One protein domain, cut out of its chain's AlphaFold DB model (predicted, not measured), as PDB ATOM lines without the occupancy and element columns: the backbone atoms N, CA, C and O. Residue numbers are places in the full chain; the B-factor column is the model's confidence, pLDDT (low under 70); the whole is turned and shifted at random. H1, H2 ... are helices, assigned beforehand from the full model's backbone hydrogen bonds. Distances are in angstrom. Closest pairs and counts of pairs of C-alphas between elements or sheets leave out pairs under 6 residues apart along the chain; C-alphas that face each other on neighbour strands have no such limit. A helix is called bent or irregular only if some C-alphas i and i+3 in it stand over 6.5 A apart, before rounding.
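AT A GLANCE: This is residues 640 to 763 of the 1186 residues of an uncharacterized protein of Streptomyces sp. 3212.4 (UniProt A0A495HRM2). A long helix, H3, runs through the core, with H6 packed beside it and running back the other way, while the short helices H1, H2, H5 and H4 sit along one side of H3. H1 also lies beside H6, and the long link from H3 to H4 swings out in a wide loop around residues 704 to 711. The printed part has 124 residues with six named helices, H1 to H6 in chain order, and no named strand; the class is all helix. It is compact, with a radius of gyration of the C-alphas of 15.3 A and spans of 44 by 36 by 23 A.

HOW THE PARTS SIT: Start with H3, residues 669 to 692, the hub, which touches the five other helices. Look at Gly 688 and Ala 748, whose C-alphas, 5.0 A apart, are the closest of H3 and H6, residues 747 to 762; these helices touch at a shallow tilt of 17 degrees, opposite ways. H6 also touches H1, residues 640 to 647, at a shallow tilt of 19 degrees, opposite ways, closest at the C-alphas of Ala 644 and Thr 756, 5.1 A. H1 and H3 only just touch, with 3 pairs of C-alphas within 8 A, closest at Ala 647 and Val 678, 6.6 A. H2, residues 651 to 655, touches H3 with the C-alphas of Ile 654 and Arg 675 closest, 7.1 A. H5, residues 735 to 742, touches H3 about perpendicular, at 85 degrees, closest at the C-alphas of Ala 686 and Val 735, 6.9 A. H4, residues 725 to 728, only just touches H3, with 3 pairs of C-alphas within 8 A, closest at Leu 689 and Ile 727, 6.3 A. H4 and H6 are apart. Every O i to N i+4 pair is within hydrogen-bond range in H1, H2 and H3, against 10 of 12 in H6 and 1 of 4 in H5, where 3 of 5 O i to N i+3 pairs are; H4 is too short for an O i to N i+4 pair.

IN THESE COORDINATES: Find C-alpha 669 at (10.737, 32.119, -50.483); from there H3 runs 34.5 A to C-alpha 692 at (5.111, -1.724, -53.873). H6 runs 23.9 A and ends at C-alpha 762 at (22.290, 23.281, -46.621); it is irregular, with C-alphas 748 and 751 7.3 A apart. H5 is only just irregular, with C-alphas 737 and 740 6.7 A apart. H5 spans 10.5 A, H1 10.2 A, H2 6.2 A and H4 5.2 A.

THE WHOLE: The C-alphas of Ala 709 and Leu 761 are the two farthest apart, 46.7 A. The printed part has no cut; the links H2 to H3, 13 residues, and H3 to H4, 32 residues, are long. The mean pLDDT of the printed part is 91.2, and it is under 70 at residues 708 to 712.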
ATOM      1  N   LEU A 640      15.922  25.446 -41.648       97.00
ATOM      2  CA  LEU A 640      16.412  24.310 -42.445       97.00
ATOM      3  C   LEU A 640      16.726  23.106 -41.557       97.00
ATOM      4  O   LEU A 640      16.340  21.989 -41.894       97.00
ATOM      5  N   GLN A 641      17.360  23.335 -40.402       96.06
ATOM      6  CA  GLN A 641      17.572  22.304 -39.380       96.06
ATOM      7  C   GLN A 641      16.227  21.762 -38.888       96.06
ATOM      8  O   GLN A 641      16.010  20.553 -38.882       96.06
ATOM      9  N   TRP A 642      15.286  22.658 -38.564       96.38
ATOM     10  CA  TRP A 642      13.936  22.271 -38.159       96.38
ATOM     11  C   TRP A 642      13.205  21.470 -39.250       96.38
ATOM     12  O   TRP A 642      12.612  20.437 -38.942       96.38
ATOM     13  N   LEU A 643      13.277  21.886 -40.521       97.12
ATOM     14  CA  LEU A 643      12.684  21.133 -41.632       97.12
ATOM     15  C   LEU A 643      13.317  19.746 -41.760       97.12
ATOM     16  O   LEU A 643      12.589  18.770 -41.892       97.12
ATOM     17  N   ALA A 644      14.644  19.639 -41.699       95.62
ATOM     18  CA  ALA A 644      15.345  18.368 -41.849       95.62
ATOM     19  C   ALA A 644      15.034  17.373 -40.717       95.62
ATOM     20  O   ALA A 644      14.847  16.182 -40.965       95.62
ATOM     21  N   ASP A 645      14.970  17.843 -39.472       93.50
ATOM     22  CA  ASP A 645      14.707  16.983 -38.317       93.50
ATOM     23  C   ASP A 645      13.273  16.440 -38.337       93.50
ATOM     24  O   ASP A 645      13.054  15.238 -38.153       93.50
ATOM     25  N   ASN A 646      12.299  17.301 -38.643       95.56
ATOM     26  CA  ASN A 646      10.898  16.897 -38.735       95.56
ATOM     27  C   ASN A 646      10.605  16.105 -40.019       95.56
ATOM     28  O   ASN A 646       9.801  15.179 -39.986       95.56
ATOM     29  N   ALA A 647      11.300  16.363 -41.134       93.88
ATOM     30  CA  ALA A 647      11.110  15.612 -42.381       93.88
ATOM     31  C   ALA A 647      11.440  14.120 -42.225       93.88
ATOM     32  O   ALA A 647      10.885  13.299 -42.952       93.88
ATOM     33  N   ALA A 648      12.312  13.774 -41.273       90.25
ATOM     34  CA  ALA A 648      12.652  12.394 -40.938       90.25
ATOM     35  C   ALA A 648      11.722  11.743 -39.900       90.25
ATOM     36  O   ALA A 648      11.853  10.545 -39.660       90.25
ATOM     37  N   SER A 649      10.851  12.502 -39.231       92.50
ATOM     38  CA  SER A 649      10.190  12.027 -38.008       92.50
ATOM     39  C   SER A 649       8.703  12.362 -37.906       92.50
ATOM     40  O   SER A 649       7.927  11.474 -37.566       92.50
ATOM     41  N   ASP A 650       8.291  13.594 -38.210       93.81
ATOM     42  CA  ASP A 650       6.922  14.077 -38.015       93.81
ATOM     43  C   ASP A 650       6.513  15.102 -39.090       93.81
ATOM     44  O   ASP A 650       6.891  16.279 -39.065       93.81
ATOM     45  N   LEU A 651       5.669  14.654 -40.025       95.06
ATOM     46  CA  LEU A 651       5.112  15.494 -41.085       95.06
ATOM     47  C   LEU A 651       4.123  16.547 -40.562       95.06
ATOM     48  O   LEU A 651       4.020  17.632 -41.140       95.06
ATOM     49  N   ASP A 652       3.373  16.256 -39.497       95.06
ATOM     50  CA  ASP A 652       2.305  17.139 -39.020       95.06
ATOM     51  C   ASP A 652       2.865  18.402 -38.369       95.06
ATOM     52  O   ASP A 652       2.275  19.477 -38.516       95.06
ATOM     53  N   THR A 653       4.033  18.314 -37.732       95.44
ATOM     54  CA  THR A 653       4.773  19.494 -37.265       95.44
ATOM     55  C   THR A 653       5.141  20.427 -38.427       95.44
ATOM     56  O   THR A 653       4.965  21.643 -38.307       95.44
ATOM     57  N   ILE A 654       5.531  19.884 -39.588       95.88
ATOM     58  CA  ILE A 654       5.816  20.671 -40.803       95.88
ATOM     59  C   ILE A 654       4.537  21.256 -41.405       95.88
ATOM     60  O   ILE A 654       4.467  22.447 -41.721       95.88
ATOM     61  N   ARG A 655       3.505  20.425 -41.569       94.94
ATOM     62  CA  ARG A 655       2.235  20.819 -42.189       94.94
ATOM     63  C   ARG A 655       1.509  21.890 -41.378       94.94
ATOM     64  O   ARG A 655       0.911  22.782 -41.969       94.94
ATOM     65  N   LEU A 656       1.561  21.815 -40.053       95.12
ATOM     66  CA  LEU A 656       0.910  22.769 -39.153       95.12
ATOM     67  C   LEU A 656       1.840  23.899 -38.689       95.12
ATOM     68  O   LEU A 656       1.388  24.751 -37.934       95.12
ATOM     69  N   GLU A 657       3.105  23.899 -39.125       94.88
ATOM     70  CA  GLU A 657       4.109  24.932 -38.817       94.88
ATOM     71  C   GLU A 657       4.282  25.169 -37.307       94.88
ATOM     72  O   GLU A 657       4.359  26.299 -36.827       94.88
ATOM     73  N   LYS A 658       4.328  24.078 -36.535       94.06
ATOM     74  CA  LYS A 658       4.389  24.129 -35.068       94.06
ATOM     75  C   LYS A 658       5.815  24.342 -34.555       94.06
ATOM     76  O   LYS A 658       6.761  23.723 -35.034       94.06
ATOM     77  N   GLY A 659       5.945  25.129 -33.486       90.44
ATOM     78  CA  GLY A 659       7.184  25.239 -32.705       90.44
ATOM     79  C   GLY A 659       8.099  26.408 -33.073       90.44
ATOM     80  O   GLY A 659       9.184  26.510 -32.502       90.44
ATOM     81  N   PHE A 660       7.678  27.297 -33.977       95.00
ATOM     82  CA  PHE A 660       8.387  28.550 -34.242       95.00
ATOM     83  C   PHE A 660       8.240  29.544 -33.089       95.00
ATOM     84  O   PHE A 660       7.220  29.587 -32.401       95.00
ATOM     85  N   THR A 661       9.266  30.370 -32.892       92.44
ATOM     86  CA  THR A 661       9.238  31.449 -31.900       92.44
ATOM     87  C   THR A 661       8.066  32.394 -32.185       92.44
ATOM     88  O   THR A 661       7.859  32.813 -33.324       92.44
ATOM     89  N   ASP A 662       7.293  32.717 -31.147       90.25
ATOM     90  CA  ASP A 662       6.082  33.549 -31.212       90.25
ATOM     91  C   ASP A 662       4.990  33.042 -32.180       90.25
ATOM     92  O   ASP A 662       4.158  33.835 -32.622       90.25
ATOM     93  N   ASP A 663       5.001  31.749 -32.535       88.00
ATOM     94  CA  ASP A 663       4.106  31.143 -33.535       88.00
ATOM     95  C   ASP A 663       4.161  31.856 -34.904       88.00
ATOM     96  O   ASP A 663       3.164  31.964 -35.624       88.00
ATOM     97  N   ARG A 664       5.342  32.376 -35.275       90.50
ATOM     98  CA  ARG A 664       5.574  33.072 -36.550       90.50
ATOM     99  C   ARG A 664       6.484  32.256 -37.469       90.50
ATOM    100  O   ARG A 664       7.705  32.310 -37.299       90.50
ATOM    101  N   PRO A 665       5.930  31.527 -38.456       92.19
ATOM    102  CA  PRO A 665       6.750  30.832 -39.434       92.19
ATOM    103  C   PRO A 665       7.525  31.821 -40.325       92.19
ATOM    104  O   PRO A 665       7.094  32.966 -40.508       92.19
ATOM    105  N   PRO A 666       8.667  31.401 -40.900       93.12
ATOM    106  CA  PRO A 666       9.415  32.218 -41.849       93.12
ATOM    107  C   PRO A 666       8.581  32.559 -43.094       93.12
ATOM    108  O   PRO A 666       7.927  31.699 -43.674       93.12
ATOM    109  N   ALA A 667       8.674  33.804 -43.567       92.12
ATOM    110  CA  ALA A 667       8.054  34.242 -44.825       92.12
ATOM    111  C   ALA A 667       9.012  34.164 -46.033       92.12
ATOM    112  O   ALA A 667       8.710  34.698 -47.099       92.12
ATOM    113  N   ALA A 668      10.185  33.546 -45.860       95.12
ATOM    114  CA  ALA A 668      11.201  33.471 -46.900       95.12
ATOM    115  C   ALA A 668      10.793  32.527 -48.039       95.12
ATOM    116  O   ALA A 668      10.292  31.427 -47.791       95.12
ATOM    117  N   VAL A 669      11.067  32.917 -49.287       94.25
ATOM    118  CA  VAL A 669      10.737  32.119 -50.483       94.25
ATOM    119  C   VAL A 669      11.386  30.734 -50.418       94.25
ATOM    120  O   VAL A 669      10.716  29.734 -50.679       94.25
ATOM    121  N   LEU A 670      12.650  30.651 -49.981       96.75
ATOM    122  CA  LEU A 670      13.358  29.385 -49.781       96.75
ATOM    123  C   LEU A 670      12.609  28.454 -48.818       96.75
ATOM    124  O   LEU A 670      12.413  27.279 -49.126       96.75
ATOM    125  N   TYR A 671      12.151  28.974 -47.675       97.06
ATOM    126  CA  TYR A 671      11.393  28.193 -46.695       97.06
ATOM    127  C   TYR A 671      10.072  27.683 -47.281       97.06
ATOM    128  O   TYR A 671       9.774  26.495 -47.165       97.06
ATOM    129  N   LEU A 672       9.307  28.554 -47.946       95.56
ATOM    130  CA  LEU A 672       8.009  28.198 -48.526       95.56
ATOM    131  C   LEU A 672       8.144  27.096 -49.587       95.56
ATOM    132  O   LEU A 672       7.377  26.128 -49.575       95.56
ATOM    133  N   LEU A 673       9.151  27.206 -50.461       96.25
ATOM    134  CA  LEU A 673       9.450  26.202 -51.482       96.25
ATOM    135  C   LEU A 673       9.897  24.876 -50.861       96.25
ATOM    136  O   LEU A 673       9.365  23.828 -51.223       96.25
ATOM    137  N   LEU A 674      10.830  24.901 -49.905       98.06
ATOM    138  CA  LEU A 674      11.346  23.684 -49.273       98.06
ATOM    139  C   LEU A 674      10.301  22.984 -48.408       98.06
ATOM    140  O   LEU A 674      10.192  21.761 -48.459       98.06
ATOM    141  N   ARG A 675       9.485  23.736 -47.664       97.81
ATOM    142  CA  ARG A 675       8.354  23.177 -46.919       97.81
ATOM    143  C   ARG A 675       7.410  22.442 -47.865       97.81
ATOM    144  O   ARG A 675       7.065  21.291 -47.604       97.81
ATOM    145  N   HIS A 676       7.028  23.069 -48.978       96.69
ATOM    146  CA  HIS A 676       6.182  22.419 -49.976       96.69
ATOM    147  C   HIS A 676       6.868  21.197 -50.606       96.69
ATOM    148  O   HIS A 676       6.238  20.155 -50.777       96.69
ATOM    149  N   ALA A 677       8.170  21.284 -50.887       97.69
ATOM    150  CA  ALA A 677       8.943  20.178 -51.434       97.69
ATOM    151  C   ALA A 677       8.993  18.965 -50.491       97.69
ATOM    152  O   ALA A 677       8.946  17.833 -50.970       97.69
ATOM    153  N   VAL A 678       9.074  19.167 -49.171       97.62
ATOM    154  CA  VAL A 678       9.035  18.071 -48.184       97.62
ATOM    155  C   VAL A 678       7.649  17.432 -48.126       97.62
ATOM    156  O   VAL A 678       7.552  16.207 -48.120       97.62
ATOM    157  N   LEU A 679       6.572  18.230 -48.149       96.62
ATOM    158  CA  LEU A 679       5.201  17.700 -48.204       96.62
ATOM    159  C   LEU A 679       5.009  16.790 -49.431       96.62
ATOM    160  O   LEU A 679       4.469  15.691 -49.307       96.62
ATOM    161  N   LEU A 680       5.509  17.217 -50.596       94.75
ATOM    162  CA  LEU A 680       5.496  16.408 -51.817       94.75
ATOM    163  C   LEU A 680       6.388  15.160 -51.711       94.75
ATOM    164  O   LEU A 680       5.997  14.099 -52.183       94.75
ATOM    165  N   GLY A 681       7.554  15.247 -51.063       94.88
ATOM    166  CA  GLY A 681       8.440  14.094 -50.850       94.88
ATOM    167  C   GLY A 681       7.804  12.986 -50.001       94.88
ATOM    168  O   GLY A 681       7.976  11.796 -50.285       94.88
ATOM    169  N   TRP A 682       7.016  13.360 -48.993       95.75
ATOM    170  CA  TRP A 682       6.230  12.417 -48.192       95.75
ATOM    171  C   TRP A 682       5.099  11.769 -48.992       95.75
ATOM    172  O   TRP A 682       4.889  10.560 -48.895       95.75
ATOM    173  N   GLU A 683       4.391  12.548 -49.813       93.94
ATOM    174  CA  GLU A 683       3.343  12.016 -50.687       93.94
ATOM    175  C   GLU A 683       3.915  11.058 -51.744       93.94
ATOM    176  O   GLU A 683       3.389   9.957 -51.905       93.94
ATOM    177  N   GLU A 684       5.049  11.391 -52.367       92.62
ATOM    178  CA  GLU A 684       5.761  10.494 -53.287       92.62
ATOM    179  C   GLU A 684       6.196   9.196 -52.592       92.62
ATOM    180  O   GLU A 684       6.062   8.107 -53.152       92.62
ATOM    181  N   THR A 685       6.662   9.282 -51.342       94.88
ATOM    182  CA  THR A 685       7.035   8.099 -50.551       94.88
ATOM    183  C   THR A 685       5.823   7.202 -50.302       94.88
ATOM    184  O   THR A 685       5.894   5.993 -50.529       94.88
ATOM    185  N   ALA A 686       4.686   7.777 -49.896       94.44
ATOM    186  CA  ALA A 686       3.443   7.029 -49.714       94.44
ATOM    187  C   ALA A 686       2.969   6.380 -51.022       94.44
ATOM    188  O   ALA A 686       2.524   5.232 -51.015       94.44
ATOM    189  N   ARG A 687       3.118   7.079 -52.152       91.81
ATOM    190  CA  ARG A 687       2.801   6.556 -53.483       91.81
ATOM    191  C   ARG A 687       3.692   5.379 -53.869       91.81
ATOM    192  O   ARG A 687       3.187   4.364 -54.339       91.81
ATOM    193  N   GLY A 688       4.998   5.490 -53.635       93.00
ATOM    194  CA  GLY A 688       5.956   4.414 -53.885       93.00
ATOM    195  C   GLY A 688       5.700   3.181 -53.015       93.00
ATOM    196  O   GLY A 688       5.789   2.057 -53.507       93.00
ATOM    197  N   LEU A 689       5.325   3.378 -51.747       94.75
ATOM    198  CA  LEU A 689       4.915   2.294 -50.850       94.75
ATOM    199  C   LEU A 689       3.613   1.627 -51.319       94.75
ATOM    200  O   LEU A 689       3.541   0.401 -51.354       94.75
ATOM    201  N   ALA A 690       2.615   2.408 -51.745       93.62
ATOM    202  CA  ALA A 690       1.372   1.880 -52.307       93.62
ATOM    203  C   ALA A 690       1.621   1.072 -53.594       93.62
ATOM    204  O   ALA A 690       1.102  -0.034 -53.737       93.62
ATOM    205  N   ALA A 691       2.490   1.565 -54.481       92.50
ATOM    206  CA  ALA A 691       2.888   0.847 -55.691       92.50
ATOM    207  C   ALA A 691       3.601  -0.477 -55.371       92.50
ATOM    208  O   ALA A 691       3.317  -1.493 -56.004       92.50
ATOM    209  N   ALA A 692       4.477  -0.495 -54.358       92.06
ATOM    210  CA  ALA A 692       5.111  -1.724 -53.873       92.06
ATOM    211  C   ALA A 692       4.097  -2.716 -53.272       92.06
ATOM    212  O   ALA A 692       4.295  -3.926 -53.365       92.06
ATOM    213  N   ALA A 693       2.994  -2.208 -52.717       92.62
ATOM    214  CA  ALA A 693       1.857  -2.987 -52.233       92.62
ATOM    215  C   ALA A 693       0.849  -3.382 -53.339       92.62
ATOM    216  O   ALA A 693      -0.173  -4.002 -53.045       92.62
ATOM    217  N   GLY A 694       1.119  -3.059 -54.611       92.00
ATOM    218  CA  GLY A 694       0.272  -3.416 -55.756       92.00
ATOM    219  C   GLY A 694      -0.877  -2.443 -56.049       92.00
ATOM    220  O   GLY A 694      -1.735  -2.744 -56.878       92.00
ATOM    221  N   GLU A 695      -0.905  -1.273 -55.410       90.81
ATOM    222  CA  GLU A 695      -1.911  -0.232 -55.624       90.81
ATOM    223  C   GLU A 695      -1.360   0.899 -56.498       90.81
ATOM    224  O   GLU A 695      -0.279   1.433 -56.261       90.81
ATOM    225  N   THR A 696      -2.120   1.304 -57.516       84.75
ATOM    226  CA  THR A 696      -1.739   2.427 -58.382       84.75
ATOM    227  C   THR A 696      -2.500   3.681 -57.977       84.75
ATOM    228  O   THR A 696      -3.718   3.753 -58.130       84.75
ATOM    229  N   LEU A 697      -1.771   4.686 -57.499       85.25
ATOM    230  CA  LEU A 697      -2.310   5.999 -57.153       85.25
ATOM    231  C   LEU A 697      -2.013   7.008 -58.266       85.25
ATOM    232  O   LEU A 697      -0.930   7.002 -58.853       85.25
ATOM    233  N   SER A 698      -2.974   7.886 -58.556       81.38
ATOM    234  CA  SER A 698      -2.764   8.969 -59.521       81.38
ATOM    235  C   SER A 698      -1.873  10.056 -58.922       81.38
ATOM    236  O   SER A 698      -2.091  10.478 -57.790       81.38
ATOM    237  N   ALA A 699      -0.907  10.539 -59.704       74.88
ATOM    238  CA  ALA A 699      -0.086  11.698 -59.350       74.88
ATOM    239  C   ALA A 699      -0.784  13.044 -59.647       74.88
ATOM    240  O   ALA A 699      -0.281  14.105 -59.276       74.88
ATOM    241  N   ALA A 700      -1.929  13.029 -60.339       77.19
ATOM    242  CA  ALA A 700      -2.663  14.240 -60.681       77.19
ATOM    243  C   ALA A 700      -3.481  14.743 -59.485       77.19
ATOM    244  O   ALA A 700      -4.195  13.973 -58.844       77.19
ATOM    245  N   ASP A 701      -3.440  16.054 -59.232       78.06
ATOM    246  CA  ASP A 701      -4.361  16.662 -58.272       78.06
ATOM    247  C   ASP A 701      -5.770  16.773 -58.858       78.06
ATOM    248  O   ASP A 701      -5.940  17.343 -59.948       78.06
ATOM    249  N   PRO A 702      -6.808  16.291 -58.149       80.69
ATOM    250  CA  PRO A 702      -8.169  16.584 -58.549       80.69
ATOM    251  C   PRO A 702      -8.417  18.089 -58.435       80.69
ATOM    252  O   PRO A 702      -8.134  18.713 -57.418       80.69
ATOM    253  N   LEU A 703      -9.003  18.667 -59.486       81.62
ATOM    254  CA  LEU A 703      -9.351  20.093 -59.545       81.62
ATOM    255  C   LEU A 703     -10.290  20.530 -58.417       81.62
ATOM    256  O   LEU A 703     -10.236  21.667 -57.966       81.62
ATOM    257  N   PHE A 704     -11.157  19.615 -57.988       84.12
ATOM    258  CA  PHE A 704     -12.187  19.845 -56.990       84.12
ATOM    259  C   PHE A 704     -12.219  18.655 -56.037       84.12
ATOM    260  O   PHE A 704     -12.358  17.514 -56.485       84.12
ATOM    261  N   ILE A 705     -12.101  18.917 -54.736       84.69
ATOM    262  CA  ILE A 705     -12.094  17.883 -53.697       84.69
ATOM    263  C   ILE A 705     -13.530  17.663 -53.201       84.69
ATOM    264  O   ILE A 705     -14.271  18.625 -53.025       84.69
ATOM    265  N   HIS A 706     -13.937  16.404 -53.012       81.81
ATOM    266  CA  HIS A 706     -15.294  15.982 -52.601       81.81
ATOM    267  C   HIS A 706     -16.485  16.483 -53.457       81.81
ATOM    268  O   HIS A 706     -17.623  16.460 -52.991       81.81
ATOM    269  N   ILE A 707     -16.264  16.923 -54.702       75.56
ATOM    270  CA  ILE A 707     -17.325  17.501 -55.554       75.56
ATOM    271  C   ILE A 707     -17.839  16.515 -56.622       75.56
ATOM    272  O   ILE A 707     -18.983  16.630 -57.062       75.56
ATOM    273  N   ARG A 708     -17.043  15.529 -57.062       67.50
ATOM    274  CA  ARG A 708     -17.471  14.606 -58.132       67.50
ATOM    275  C   ARG A 708     -18.428  13.528 -57.615       67.50
ATOM    276  O   ARG A 708     -18.084  12.752 -56.729       67.50
ATOM    277  N   ALA A 709     -19.602  13.421 -58.236       55.62
ATOM    278  CA  ALA A 709     -20.512  12.302 -58.014       55.62
ATOM    279  C   ALA A 709     -19.925  11.010 -58.619       55.62
ATOM    280  O   ALA A 709     -19.465  11.009 -59.760       55.62
ATOM    281  N   ASN A 710     -19.970   9.907 -57.865       60.69
ATOM    282  CA  ASN A 710     -19.597   8.545 -58.284       60.69
ATOM    283  C   ASN A 710     -18.096   8.250 -58.499       60.69
ATOM    284  O   ASN A 710     -17.763   7.132 -58.889       60.69
ATOM    285  N   GLN A 711     -17.183   9.188 -58.214       63.47
ATOM    286  CA  GLN A 711     -15.737   8.924 -58.145       63.47
ATOM    287  C   GLN A 711     -15.113   9.687 -56.967       63.47
ATOM    288  O   GLN A 711     -15.333  10.895 -56.867       63.47
ATOM    289  N   PRO A 712     -14.322   9.036 -56.093       66.69
ATOM    290  CA  PRO A 712     -13.644   9.726 -55.000       66.69
ATOM    291  C   PRO A 712     -12.626  10.731 -55.558       66.69
ATOM    292  O   PRO A 712     -11.636  10.354 -56.178       66.69
ATOM    293  N   SER A 713     -12.879  12.026 -55.353       76.56
ATOM    294  CA  SER A 713     -11.966  13.124 -55.691       76.56
ATOM    295  C   SER A 713     -11.228  13.582 -54.433       76.56
ATOM    296  O   SER A 713     -11.432  14.691 -53.942       76.56
ATOM    297  N   GLU A 714     -10.456  12.670 -53.853       83.25
ATOM    298  CA  GLU A 714      -9.717  12.883 -52.609       83.25
ATOM    299  C   GLU A 714      -8.401  13.629 -52.853       83.25
ATOM    300  O   GLU A 714      -7.798  13.517 -53.917       83.25
ATOM    301  N   SER A 715      -7.929  14.371 -51.851       85.94
ATOM    302  CA  SER A 715      -6.611  15.020 -51.899       85.94
ATOM    303  C   SER A 715      -5.487  14.004 -52.146       85.94
ATOM    304  O   SER A 715      -5.544  12.896 -51.608       85.94
ATOM    305  N   ARG A 716      -4.405  14.398 -52.841       86.69
ATOM    306  CA  ARG A 716      -3.192  13.560 -52.979       86.69
ATOM    307  C   ARG A 716      -2.629  13.091 -51.634       86.69
ATOM    308  O   ARG A 716      -2.093  11.996 -51.518       86.69
ATOM    309  N   TYR A 717      -2.839  13.878 -50.578       89.62
ATOM    310  CA  TYR A 717      -2.389  13.553 -49.225       89.62
ATOM    311  C   TYR A 717      -3.293  12.542 -48.499       89.62
ATOM    312  O   TYR A 717      -2.955  12.102 -47.403       89.62
ATOM    313  N   ARG A 718      -4.434  12.130 -49.076       90.19
ATOM    314  CA  ARG A 718      -5.386  11.204 -48.436       90.19
ATOM    315  C   ARG A 718      -4.724   9.897 -48.014       90.19
ATOM    316  O   ARG A 718      -5.032   9.394 -46.932       90.19
ATOM    317  N   LYS A 719      -3.816   9.363 -48.839       91.88
ATOM    318  CA  LYS A 719      -3.134   8.091 -48.567       91.88
ATOM    319  C   LYS A 719      -2.294   8.142 -47.292       91.88
ATOM    320  O   LYS A 719      -2.343   7.201 -46.511       91.88
ATOM    321  N   LEU A 720      -1.592   9.251 -47.054       93.75
ATOM    322  CA  LEU A 720      -0.775   9.453 -45.852       93.75
ATOM    323  C   LEU A 720      -1.609   9.333 -44.570       93.75
ATOM    324  O   LEU A 720      -1.190   8.682 -43.617       93.75
ATOM    325  N   TYR A 721      -2.818   9.896 -44.581       94.44
ATOM    326  CA  TYR A 721      -3.742   9.912 -43.442       94.44
ATOM    327  C   TYR A 721      -4.805   8.803 -43.516       94.44
ATOM    328  O   TYR A 721      -5.939   8.972 -43.062       94.44
ATOM    329  N   SER A 722      -4.469   7.666 -44.128       92.38
ATOM    330  CA  SER A 722      -5.309   6.465 -44.155       92.38
ATOM    331  C   SER A 722      -4.571   5.288 -43.518       92.38
ATOM    332  O   SER A 722      -3.371   5.148 -43.763       92.38
ATOM    333  N   PRO A 723      -5.247   4.423 -42.739       94.12
ATOM    334  CA  PRO A 723      -4.686   3.123 -42.399       94.12
ATOM    335  C   PRO A 723      -4.677   2.229 -43.644       94.12
ATOM    336  O   PRO A 723      -5.656   2.193 -44.393       94.12
ATOM    337  N   ASP A 724      -3.577   1.510 -43.860       93.25
ATOM    338  CA  ASP A 724      -3.447   0.553 -44.959       93.25
ATOM    339  C   ASP A 724      -2.615  -0.660 -44.541       93.25
ATOM    340  O   ASP A 724      -1.390  -0.588 -44.426       93.25
ATOM    341  N   PHE A 725      -3.290  -1.795 -44.371       93.50
ATOM    342  CA  PHE A 725      -2.664  -3.043 -43.950       93.50
ATOM    343  C   PHE A 725      -1.621  -3.574 -44.949       93.50
ATOM    344  O   PHE A 725      -0.647  -4.197 -44.529       93.50
ATOM    345  N   ASN A 726      -1.781  -3.325 -46.252       92.44
ATOM    346  CA  ASN A 726      -0.839  -3.813 -47.261       92.44
ATOM    347  C   ASN A 726       0.489  -3.041 -47.230       92.44
ATOM    348  O   ASN A 726       1.503  -3.563 -47.687       92.44
ATOM    349  N   ILE A 727       0.485  -1.825 -46.677       93.06
ATOM    350  CA  ILE A 727       1.680  -0.992 -46.506       93.06
ATOM    351  C   ILE A 727       2.263  -1.147 -45.098       93.06
ATOM    352  O   ILE A 727       3.457  -1.389 -44.955       93.06
ATOM    353  N   THR A 728       1.439  -0.975 -44.059       93.56
ATOM    354  CA  THR A 728       1.904  -0.861 -42.664       93.56
ATOM    355  C   THR A 728       1.907  -2.189 -41.913       93.56
ATOM    356  O   THR A 728       2.444  -2.270 -40.811       93.56
ATOM    357  N   HIS A 729       1.270  -3.230 -42.465       92.19
ATOM    358  CA  HIS A 729       0.988  -4.496 -41.779       92.19
ATOM    359  C   HIS A 729       0.196  -4.332 -40.466       92.19
ATOM    360  O   HIS A 729       0.192  -5.220 -39.611       92.19
ATOM    361  N   SER A 730      -0.521  -3.213 -40.316       93.00
ATOM    362  CA  SER A 730      -1.351  -2.877 -39.161       93.00
ATOM    363  C   SER A 730      -2.710  -2.337 -39.612       93.00
ATOM    364  O   SER A 730      -2.812  -1.590 -40.581       93.00
ATOM    365  N   GLN A 731      -3.784  -2.714 -38.910       91.38
ATOM    366  CA  GLN A 731      -5.149  -2.282 -39.256       91.38
ATOM    367  C   GLN A 731      -5.468  -0.846 -38.817       91.38
ATOM    368  O   GLN A 731      -6.455  -0.272 -39.272       91.38
ATOM    369  N   THR A 732      -4.667  -0.273 -37.918       94.25
ATOM    370  CA  THR A 732      -4.950   1.024 -37.286       94.25
ATOM    371  C   THR A 732      -3.861   2.064 -37.518       94.25
ATOM    372  O   THR A 732      -4.137   3.253 -37.390       94.25
ATOM    373  N   GLN A 733      -2.642   1.644 -37.862       96.00
ATOM    374  CA  GLN A 733      -1.528   2.561 -38.093       96.00
ATOM    375  C   GLN A 733      -1.697   3.289 -39.428       96.00
ATOM    376  O   GLN A 733      -1.897   2.654 -40.467       96.00
ATOM    377  N   LEU A 734      -1.582   4.616 -39.397       96.44
ATOM    378  CA  LEU A 734      -1.600   5.445 -40.595       96.44
ATOM    379  C   LEU A 734      -0.276   5.321 -41.355       96.44
ATOM    380  O   LEU A 734       0.784   5.120 -40.760       96.44
ATOM    381  N   VAL A 735      -0.319   5.503 -42.676       95.12
ATOM    382  CA  VAL A 735       0.895   5.489 -43.512       95.12
ATOM    383  C   VAL A 735       1.884   6.584 -43.081       95.12
ATOM    384  O   VAL A 735       3.089   6.340 -43.066       95.12
ATOM    385  N   VAL A 736       1.398   7.760 -42.668       95.62
ATOM    386  CA  VAL A 736       2.241   8.857 -42.156       95.62
ATOM    387  C   VAL A 736       3.031   8.461 -40.898       95.62
ATOM    388  O   VAL A 736       4.208   8.784 -40.797       95.62
ATOM    389  N   ASP A 737       2.454   7.670 -39.991       95.00
ATOM    390  CA  ASP A 737       3.149   7.206 -38.778       95.00
ATOM    391  C   ASP A 737       4.125   6.051 -39.066       95.00
ATOM    392  O   ASP A 737       4.993   5.720 -38.254       95.00
ATOM    393  N   PHE A 738       3.959   5.391 -40.214       95.25
ATOM    394  CA  PHE A 738       4.776   4.260 -40.641       95.25
ATOM    395  C   PHE A 738       6.043   4.690 -41.389       95.25
ATOM    396  O   PHE A 738       7.096   4.089 -41.189       95.25
ATOM    397  N   ILE A 739       5.978   5.749 -42.207       95.56
ATOM    398  CA  ILE A 739       7.111   6.223 -43.026       95.56
ATOM    399  C   ILE A 739       8.416   6.404 -42.222       95.56
ATOM    400  O   ILE A 739       9.430   5.858 -42.667       95.56
ATOM    401  N   PRO A 740       8.435   7.060 -41.038       95.38
ATOM    402  CA  PRO A 740       9.654   7.208 -40.234       95.38
ATOM    403  C   PRO A 740      10.338   5.880 -39.881       95.38
ATOM    404  O   PRO A 740      11.560   5.818 -39.758       95.38
ATOM    405  N   GLN A 741       9.563   4.800 -39.748       94.75
ATOM    406  CA  GLN A 741      10.045   3.474 -39.349       94.75
ATOM    407  C   GLN A 741      10.738   2.733 -40.500       94.75
ATOM    408  O   GLN A 741      11.508   1.804 -40.259       94.75
ATOM    409  N   VAL A 742      10.484   3.145 -41.746       93.50
ATOM    410  CA  VAL A 742      10.980   2.473 -42.957       93.50
ATOM    411  C   VAL A 742      11.919   3.326 -43.807       93.50
ATOM    412  O   VAL A 742      12.328   2.886 -44.881       93.50
ATOM    413  N   LEU A 743      12.316   4.514 -43.338       91.62
ATOM    414  CA  LEU A 743      13.190   5.426 -44.088       91.62
ATOM    415  C   LEU A 743      14.487   4.760 -44.572       91.62
ATOM    416  O   LEU A 743      14.914   4.984 -45.700       91.62
ATOM    417  N   THR A 744      15.106   3.919 -43.743       89.06
ATOM    418  CA  THR A 744      16.386   3.265 -44.063       89.06
ATOM    419  C   THR A 744      16.236   1.902 -44.737       89.06
ATOM    420  O   THR A 744      17.207   1.393 -45.294       89.06
ATOM    421  N   THR A 745      15.045   1.300 -44.699       92.06
ATOM    422  CA  THR A 745      14.813  -0.085 -45.142       92.06
ATOM    423  C   THR A 745      14.011  -0.170 -46.437       92.06
ATOM    424  O   THR A 745      14.280  -1.047 -47.258       92.06
ATOM    425  N   ALA A 746      13.060   0.741 -46.669       93.12
ATOM    426  CA  ALA A 746      12.211   0.731 -47.856       93.12
ATOM    427  C   ALA A 746      12.855   1.495 -49.029       93.12
ATOM    428  O   ALA A 746      13.106   2.697 -48.922       93.12
ATOM    429  N   PRO A 747      13.028   0.868 -50.213       92.12
ATOM    430  CA  PRO A 747      13.523   1.561 -51.407       92.12
ATOM    431  C   PRO A 747      12.679   2.777 -51.815       92.12
ATOM    432  O   PRO A 747      13.228   3.756 -52.319       92.12
ATOM    433  N   ALA A 748      11.365   2.731 -51.565       91.31
ATOM    434  CA  ALA A 748      10.430   3.822 -51.845       91.31
ATOM    435  C   ALA A 748      10.724   5.099 -51.035       91.31
ATOM    436  O   ALA A 748      10.436   6.194 -51.508       91.31
ATOM    437  N   ALA A 749      11.346   4.982 -49.856       93.56
ATOM    438  CA  ALA A 749      11.674   6.118 -48.992       93.56
ATOM    439  C   ALA A 749      13.030   6.775 -49.314       93.56
ATOM    440  O   ALA A 749      13.365   7.822 -48.758       93.56
ATOM    441  N   ARG A 750      13.816   6.207 -50.244       92.38
ATOM    442  CA  ARG A 750      15.178   6.679 -50.555       92.38
ATOM    443  C   ARG A 750      15.225   8.153 -50.953       92.38
ATOM    444  O   ARG A 750      16.125   8.866 -50.522       92.38
ATOM    445  N   GLN A 751      14.260   8.621 -51.749       92.62
ATOM    446  CA  GLN A 751      14.233  10.018 -52.198       92.62
ATOM    447  C   GLN A 751      14.004  10.993 -51.035       92.62
ATOM    448  O   GLN A 751      14.630  12.051 -51.008       92.62
ATOM    449  N   LEU A 752      13.168  10.626 -50.058       94.94
ATOM    450  CA  LEU A 752      12.928  11.430 -48.859       94.94
ATOM    451  C   LEU A 752      14.156  11.453 -47.934       94.94
ATOM    452  O   LEU A 752      14.487  12.495 -47.365       94.94
ATOM    453  N   VAL A 753      14.887  10.338 -47.834       94.88
ATOM    454  CA  VAL A 753      16.172  10.291 -47.116       94.88
ATOM    455  C   VAL A 753      17.218  11.187 -47.782       94.88
ATOM    456  O   VAL A 753      17.856  11.983 -47.096       94.88
ATOM    457  N   GLU A 754      17.360  11.115 -49.111       93.75
ATOM    458  CA  GLU A 754      18.243  12.006 -49.882       93.75
ATOM    459  C   GLU A 754      17.872  13.482 -49.677       93.75
ATOM    460  O   GLU A 754      18.751  14.314 -49.453       93.75
ATOM    461  N   GLN A 755      16.574  13.803 -49.720       95.69
ATOM    462  CA  GLN A 755      16.062  15.155 -49.498       95.69
ATOM    463  C   GLN A 755      16.388  15.660 -48.092       95.69
ATOM    464  O   GLN A 755      16.851  16.786 -47.928       95.69
ATOM    465  N   THR A 756      16.212  14.812 -47.081       95.38
ATOM    466  CA  THR A 756      16.533  15.161 -45.696       95.38
ATOM    467  C   THR A 756      18.035  15.392 -45.510       95.38
ATOM    468  O   THR A 756      18.434  16.364 -44.870       95.38
ATOM    469  N   ALA A 757      18.884  14.538 -46.090       94.25
ATOM    470  CA  ALA A 757      20.336  14.714 -46.049       94.25
ATOM    471  C   ALA A 757      20.771  16.024 -46.729       94.25
ATOM    472  O   ALA A 757      21.603  16.751 -46.187       94.25
ATOM    473  N   ALA A 758      20.155  16.364 -47.865       96.44
ATOM    474  CA  ALA A 758      20.391  17.626 -48.555       96.44
ATOM    475  C   ALA A 758      20.002  18.846 -47.701       96.44
ATOM    476  O   ALA A 758      20.778  19.793 -47.607       96.44
ATOM    477  N   LEU A 759      18.848  18.809 -47.022       97.06
ATOM    478  CA  LEU A 759      18.433  19.879 -46.108       97.06
ATOM    479  C   LEU A 759      19.420  20.065 -44.950       97.06
ATOM    480  O   LEU A 759      19.768  21.201 -44.638       97.06
ATOM    481  N   ARG A 760      19.914  18.971 -44.349       95.44
ATOM    482  CA  ARG A 760      20.929  19.042 -43.281       95.44
ATOM    483  C   ARG A 760      22.222  19.691 -43.764       95.44
ATOM    484  O   ARG A 760      22.772  20.516 -43.047       95.44
ATOM    485  N   LEU A 761      22.673  19.351 -44.972       94.62
ATOM    486  CA  LEU A 761      23.877  19.931 -45.569       94.62
ATOM    487  C   LEU A 761      23.715  21.442 -45.801       94.62
ATOM    488  O   LEU A 761      24.586  22.223 -45.432       94.62
ATOM    489  N   LEU A 762      22.576  21.865 -46.358       96.75
ATOM    490  CA  LEU A 762      22.290  23.281 -46.621       96.75
ATOM    491  C   LEU A 762      22.096  24.106 -45.343       96.75
ATOM    492  O   LEU A 762      22.291  25.318 -45.358       96.75
ATOM    493  N   ALA A 763      21.721  23.471 -44.234       95.69
ATOM    494  CA  ALA A 763      21.393  24.164 -42.997       95.69
ATOM    495  C   ALA A 763      22.573  24.922 -42.364       95.69
ATOM    496  O   ALA A 763      22.355  25.856 -41.587       95.69
TER     497      ALA A 763